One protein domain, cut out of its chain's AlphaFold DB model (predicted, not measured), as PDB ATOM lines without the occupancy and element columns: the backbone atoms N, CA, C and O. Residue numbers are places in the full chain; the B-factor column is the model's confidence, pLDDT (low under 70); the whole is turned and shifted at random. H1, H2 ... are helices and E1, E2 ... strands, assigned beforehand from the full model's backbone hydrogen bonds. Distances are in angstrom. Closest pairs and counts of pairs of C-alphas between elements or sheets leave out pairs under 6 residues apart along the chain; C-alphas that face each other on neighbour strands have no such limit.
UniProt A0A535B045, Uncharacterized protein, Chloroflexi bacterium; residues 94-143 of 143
ATOM      1  N   TRP A  94     -13.835  41.651  41.186       94.31
ATOM      2  CA  TRP A  94     -14.606  42.386  40.192       94.31
ATOM      3  C   TRP A  94     -14.825  41.547  38.939       94.31
ATOM      4  O   TRP A  94     -15.938  41.511  38.439       94.31
ATOM      5  N   LEU A  95     -13.816  40.819  38.461       95.06
ATOM      6  CA  LEU A  95     -14.022  39.836  37.398       95.06
ATOM      7  C   LEU A  95     -14.841  38.670  37.953       95.06
ATOM      8  O   LEU A  95     -14.474  38.053  38.952       95.06
ATOM      9  N   THR A  96     -15.993  38.429  37.336       94.19
ATOM     10  CA  THR A  96     -16.981  37.444  37.775       94.19
ATOM     11  C   THR A  96     -17.014  36.298  36.779       94.19
ATOM     12  O   THR A  96     -17.223  36.518  35.589       94.19
ATOM     13  N   ARG A  97     -16.824  35.070  37.261       95.38
ATOM     14  CA  ARG A  97     -16.932  33.865  36.436       95.38
ATOM     15  C   ARG A  97     -18.403  33.568  36.134       95.38
ATOM     16  O   ARG A  97     -19.206  33.468  37.058       95.38
ATOM     17  N   VAL A  98     -18.735  33.412  34.857       97.06
ATOM     18  CA  VAL A  98     -20.084  33.115  34.360       97.06
ATOM     19  C   VAL A  98     -20.037  31.828  33.550       97.06
ATOM     20  O   VAL A  98     -19.284  31.733  32.582       97.06
ATOM     21  N   GLU A  99     -20.823  30.835  33.956       97.25
ATOM     22  CA  GLU A  99     -20.897  29.542  33.273       97.25
ATOM     23  C   GLU A  99     -21.655  29.659  31.939       97.25
ATOM     24  O   GLU A  99     -22.707  30.296  31.849       97.25
ATOM     25  N   HIS A 100     -21.107  29.012  30.913       97.31
ATOM     26  CA  HIS A 100     -21.602  28.924  29.542       97.31
ATOM     27  C   HIS A 100     -21.652  27.446  29.115       97.31
ATOM     28  O   HIS A 100     -20.698  26.940  28.512       97.31
ATOM     29  N   PRO A 101     -22.744  26.720  29.426       92.62
ATOM     30  CA  PRO A 101     -22.878  25.296  29.106       92.62
ATOM     31  C   PRO A 101     -22.679  24.971  27.620       92.62
ATOM     32  O   PRO A 101     -22.078  23.957  27.284       92.62
ATOM     33  N   GLU A 102     -23.121  25.857  26.729       93.44
ATOM     34  CA  GLU A 102     -22.970  25.745  25.276       93.44
ATOM     35  C   GLU A 102     -21.512  25.818  24.799       93.44
ATOM     36  O   GLU A 102     -21.190  25.320  23.724       93.44
ATOM     37  N   LEU A 103     -20.629  26.412  25.606       95.56
ATOM     38  CA  LEU A 103     -19.184  26.440  25.373       95.56
ATOM     39  C   LEU A 103     -18.452  25.333  26.147       95.56
ATOM     40  O   LEU A 103     -17.236  25.210  26.024       95.56
ATOM     41  N   GLY A 104     -19.164  24.555  26.974       96.00
ATOM     42  CA  GLY A 104     -18.570  23.558  27.866       96.00
ATOM     43  C   GLY A 104     -17.644  24.158  28.931       96.00
ATOM     44  O   GLY A 104     -16.713  23.491  29.378       96.00
ATOM     45  N   GLY A 105     -17.851  25.421  29.317       96.44
ATOM     46  CA  GLY A 105     -16.945  26.124  30.223       96.44
ATOM     47  C   GLY A 105     -17.516  27.424  30.774       96.44
ATOM     48  O   GLY A 105     -18.722  27.641  30.758       96.44
ATOM     49  N   ALA A 106     -16.640  28.306  31.252       96.50
ATOM     50  CA  ALA A 106     -17.021  29.599  31.808       96.50
ATOM     51  C   ALA A 106     -16.139  30.718  31.266       96.50
ATOM     52  O   ALA A 106     -14.984  30.494  30.903       96.50
ATOM     53  N   LEU A 107     -16.676  31.931  31.293       95.62
ATOM     54  CA  LEU A 107     -16.001  33.151  30.869       95.62
ATOM     55  C   LEU A 107     -15.963  34.159  32.023       95.62
ATOM     56  O   LEU A 107     -16.818  34.140  32.907       95.62
ATOM     57  N   GLU A 108     -14.973  35.050  32.019       94.56
ATOM     58  CA  GLU A 108     -14.886  36.145  32.988       94.56
ATOM     59  C   GLU A 108     -15.575  37.400  32.455       94.56
ATOM     60  O   GLU A 108     -15.284  37.879  31.360       94.56
ATOM     61  N   TYR A 109     -16.490  37.937  33.255       95.19
ATOM     62  CA  TYR A 109     -17.265  39.131  32.952       95.19
ATOM     63  C   TYR A 109     -16.854  40.273  33.886       95.19
ATOM     64  O   TYR A 109     -16.519  40.026  35.050       95.19
ATOM     65  N   PRO A 110     -16.945  41.538  33.441       94.12
ATOM     66  CA  PRO A 110     -16.938  42.680  34.344       94.12
ATOM     67  C   PRO A 110     -18.083  42.561  35.356       94.12
ATOM     68  O   PRO A 110     -19.252  42.473  34.984       94.12
ATOM     69  N   GLY A 111     -17.747  42.531  36.639       92.94
ATOM     70  CA  GLY A 111     -18.714  42.424  37.724       92.94
ATOM     71  C   GLY A 111     -19.238  43.781  38.202       92.94
ATOM     72  O   GLY A 111     -19.183  44.775  37.471       92.94
ATOM     73  N   PRO A 112     -19.762  43.846  39.442       91.25
ATOM     74  CA  PRO A 112     -20.518  45.000  39.915       91.25
ATOM     75  C   PRO A 112     -19.676  46.279  39.899       91.25
ATOM     76  O   PRO A 112     -18.631  46.311  40.560       91.25
ATOM     77  N   PRO A 113     -20.120  47.361  39.230       88.75
ATOM     78  CA  PRO A 113     -19.440  48.652  39.336       88.75
ATOM     79  C   PRO A 113     -19.539  49.220  40.763       88.75
ATOM     80  O   PRO A 113     -18.618  49.881  41.242       88.75
ATOM     81  N   TYR A 114     -20.621  48.892  41.476       91.62
ATOM     82  CA  TYR A 114     -20.898  49.337  42.838       91.62
ATOM     83  C   TYR A 114     -21.151  48.145  43.765       91.62
ATOM     84  O   TYR A 114     -21.705  47.130  43.352       91.62
ATOM     85  N   ARG A 115     -20.767  48.281  45.038       90.38
ATOM     86  CA  ARG A 115     -21.105  47.330  46.106       90.38
ATOM     87  C   ARG A 115     -22.129  47.986  47.020       90.38
ATOM     88  O   ARG A 115     -21.764  48.850  47.812       90.38
ATOM     89  N   LEU A 116     -23.389  47.601  46.866       94.56
ATOM     90  CA  LEU A 116     -24.503  48.107  47.663       94.56
ATOM     91  C   LEU A 116     -24.751  47.150  48.831       94.56
ATOM     92  O   LEU A 116     -24.811  45.940  48.622       94.56
ATOM     93  N   SER A 117     -24.855  47.683  50.049       95.44
ATOM     94  CA  SER A 117     -25.004  46.883  51.273       95.44
ATOM     95  C   SER A 117     -26.379  46.230  51.400       95.44
ATOM     96  O   SER A 117     -26.465  45.106  51.877       95.44
ATOM     97  N   GLU A 118     -27.438  46.914  50.961       97.00
ATOM     98  CA  GLU A 118     -28.827  46.439  51.091       97.00
ATOM     99  C   GLU A 118     -29.354  45.774  49.814       97.00
ATOM    100  O   GLU A 118     -30.167  44.856  49.873       97.00
ATOM    101  N   THR A 119     -28.870  46.208  48.648       95.50
ATOM    102  CA  THR A 119     -29.327  45.740  47.329       95.50
ATOM    103  C   THR A 119     -28.154  45.275  46.462       95.50
ATOM    104  O   THR A 119     -27.872  45.855  45.410       95.50
ATOM    105  N   PRO A 120     -27.409  44.239  46.890       92.75
ATOM    106  CA  PRO A 120     -26.228  43.787  46.171       92.75
ATOM    107  C   PRO A 120     -26.593  43.324  44.755       92.75
ATOM    108  O   PRO A 120     -27.379  42.396  44.557       92.75
ATOM    109  N   TRP A 121     -25.994  43.967  43.755       92.81
ATOM    110  CA  TRP A 121     -26.100  43.537  42.366       92.81
ATOM    111  C   TRP A 121     -25.124  42.390  42.087       92.81
ATOM    112  O   TRP A 121     -23.971  42.433  42.518       92.81
ATOM    113  N   ALA A 122     -25.571  41.389  41.329       92.50
ATOM    114  CA  ALA A 122     -24.747  40.274  40.881       92.50
ATOM    115  C   ALA A 122     -25.221  39.747  39.519       92.50
ATOM    116  O   ALA A 122     -26.414  39.783  39.204       92.50
ATOM    117  N   ILE A 123     -24.284  39.204  38.738       94.38
ATOM    118  CA  ILE A 123     -24.596  38.449  37.520       94.38
ATOM    119  C   ILE A 123     -25.218  37.114  37.939       94.38
ATOM    120  O   ILE A 123     -24.620  36.372  38.713       94.38
ATOM    121  N   ARG A 124     -26.425  36.815  37.444       92.62
ATOM    122  CA  ARG A 124     -27.163  35.593  37.817       92.62
ATOM    123  C   ARG A 124     -26.913  34.417  36.875       92.62
ATOM    124  O   ARG A 124     -26.881  33.279  37.319       92.62
ATOM    125  N   ARG A 125     -26.792  34.693  35.578       93.69
ATOM    126  CA  ARG A 125     -26.610  33.704  34.509       93.69
ATOM    127  C   ARG A 125     -26.018  34.375  33.274       93.69
ATOM    128  O   ARG A 125     -26.010  35.606  33.196       93.69
ATOM    129  N   ARG A 126     -25.544  33.567  32.323       96.19
ATOM    130  CA  ARG A 126     -25.132  34.046  30.998       96.19
ATOM    131  C   ARG A 126     -26.278  34.770  30.272       96.19
ATOM    132  O   ARG A 126     -27.445  34.548  30.613       96.19
ATOM    133  N   PRO A 127     -25.975  35.606  29.261       95.06
ATOM    134  CA  PRO A 127     -26.995  36.131  28.363       95.06
ATOM    135  C   PRO A 127     -27.873  35.002  27.792       95.06
ATOM    136  O   PRO A 127     -27.346  33.915  27.524       95.06
ATOM    137  N   PRO A 128     -29.189  35.227  27.627       94.88
ATOM    138  CA  PRO A 128     -30.083  34.226  27.058       94.88
ATOM    139  C   PRO A 128     -29.689  33.892  25.620       94.88
ATOM    140  O   PRO A 128     -29.298  34.776  24.855       94.88
ATOM    141  N   ALA A 129     -29.843  32.628  25.241       94.38
ATOM    142  CA  ALA A 129     -29.803  32.235  23.845       94.38
ATOM    143  C   ALA A 129     -31.037  32.779  23.109       94.38
ATOM    144  O   ALA A 129     -32.063  33.119  23.711       94.38
ATOM    145  N   VAL A 130     -30.944  32.852  21.782       95.75
ATOM    146  CA  VAL A 130     -32.071  33.263  20.939       95.75
ATOM    147  C   VAL A 130     -33.241  32.302  21.172       95.75
ATOM    148  O   VAL A 130     -33.097  31.098  20.990       95.75
ATOM    149  N   GLY A 131     -34.387  32.841  21.594       96.00
ATOM    150  CA  GLY A 131     -35.607  32.068  21.853       96.00
ATOM    151  C   GLY A 131     -35.670  31.345  23.206       96.00
ATOM    152  O   GLY A 131     -36.692  30.728  23.484       96.00
ATOM    153  N   GLU A 132     -34.652  31.450  24.072       95.69
ATOM    154  CA  GLU A 132     -34.545  30.655  25.317       95.69
ATOM    155  C   GLU A 132     -35.767  30.768  26.247       95.69
ATOM    156  O   GLU A 132     -36.135  29.797  26.896       95.69
ATOM    157  N   HIS A 133     -36.422  31.930  26.277       95.56
ATOM    158  CA  HIS A 133     -37.570  32.201  27.151       95.56
ATOM    159  C   HIS A 133     -38.889  32.384  26.384       95.56
ATOM    160  O   HIS A 133     -39.865  32.875  26.944       95.56
ATOM    161  N   GLN A 134     -38.940  32.045  25.090       97.44
ATOM    162  CA  GLN A 134     -40.098  32.381  24.255       97.44
ATOM    163  C   GLN A 134     -41.383  31.683  24.720       97.44
ATOM    164  O   GLN A 134     -42.425  32.327  24.809       97.44
ATOM    165  N   GLU A 135     -41.321  30.393  25.054       97.00
ATOM    166  CA  GLU A 135     -42.495  29.661  25.544       97.00
ATOM    167  C   GLU A 135     -42.992  30.163  26.903       97.00
ATOM    168  O   GLU A 135     -44.198  30.229  27.122       97.00
ATOM    169  N   GLU A 136     -42.071  30.492  27.812       96.44
ATOM    170  CA  GLU A 136     -42.381  31.017  29.147       96.44
ATOM    171  C   GLU A 136     -43.156  32.333  29.029       96.44
ATOM    172  O   GLU A 136     -44.275  32.440  29.527       96.44
ATOM    173  N   VAL A 137     -42.626  33.281  28.251       96.25
ATOM    174  CA  VAL A 137     -43.239  34.603  28.055       96.25
ATOM    175  C   VAL A 137     -44.584  34.512  27.324       96.25
ATOM    176  O   VAL A 137     -45.530  35.208  27.689       96.25
ATOM    177  N   LEU A 138     -44.712  33.649  26.306       96.62
ATOM    178  CA  LEU A 138     -45.987  33.467  25.598       96.62
ATOM    179  C   LEU A 138     -47.075  32.862  26.499       96.62
ATOM    180  O   LEU A 138     -48.245  33.204  26.340       96.62
ATOM    181  N   LYS A 139     -46.707  31.986  27.445       96.88
ATOM    182  CA  LYS A 139     -47.641  31.440  28.442       96.88
ATOM    183  C   LYS A 139     -48.052  32.490  29.471       96.88
ATOM    184  O   LYS A 139     -49.221  32.528  29.835       96.88
ATOM    185  N   GLU A 140     -47.129  33.342  29.918       96.25
ATOM    186  CA  GLU A 140     -47.448  34.444  30.837       96.25
ATOM    187  C   GLU A 140     -48.418  35.451  30.217       96.25
ATOM    188  O   GLU A 140     -49.368  35.857  30.874       96.25
ATOM    189  N   ALA A 141     -48.222  35.812  28.945       92.88
ATOM    190  CA  ALA A 141     -49.067  36.783  28.248       92.88
ATOM    191  C   ALA A 141     -50.473  36.262  27.887       92.88
ATOM    192  O   ALA A 141     -51.331  37.051  27.493       92.88
ATOM    193  N   ALA A 142     -50.698  34.947  27.957       87.31
ATOM    194  CA  ALA A 142     -51.989  34.324  27.670       87.31
ATOM    195  C   ALA A 142     -52.932  34.268  28.892       87.31
ATOM    196  O   ALA A 142     -54.079  33.845  28.735       87.31
ATOM    197  N   ASN A 143     -52.452  34.674  30.075       62.03
ATOM    198  CA  ASN A 143     -53.221  34.783  31.321       62.03
ATOM    199  C   ASN A 143     -53.618  36.234  31.608       62.03
ATOM    200  O   ASN A 143     -54.676  36.416  32.250       62.03
TER     201      ASN A 143
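What this domain is: This is residues 94 to 143 of the 143 residues of an uncharacterized protein of Chloroflexi bacterium (UniProt A0A535B045). With little regular structure, this is a small two-stranded hairpin, E1 and E2, followed by a long loop, residues 111 to 133, that folds back on itself and leads out to a short helix, H1. Residues 130 to 143, H1 among them, stick out as an arm. The 50 printed residues hold E1, E2 and H1 in that order, with an antiparallel sheet E1 - E2; the class is mixed, with 19 residues in named elements. The whole is flat, 39 by 33 by 11 A, and only just extended, close to loose, with a radius of gyration of the C-alphas of 14.9 A.

How they stand to each other: E1, residues 95 to 100, and E2, residues 105 to 110, form an antiparallel hairpin at 145 degrees. N 96 and O 109, 2.8 A apart, and N 107 and O 98, 2.9 A, are within hydrogen-bond range. H1, residues 134 to 140, is apart from E1; in it every O i to N i+4 pair is within hydrogen-bond range.

Where its parts are: E1 begins at C-alpha 95 (-14.022, 39.836, 37.398) and measures 15.4 A from first to last C-alpha; E2 measures 17.1 A. H1, 10.1 A, ends at C-alpha 140 (-47.448, 34.444, 30.837).

The domain as a whole: The C-alphas farthest apart, of Trp 94 and Asn 143, are 40.3 A apart. The printed part has no cut. The link E1 to E2 is tight, E2 to H1 long. Residue 143 alone is under pLDDT 70.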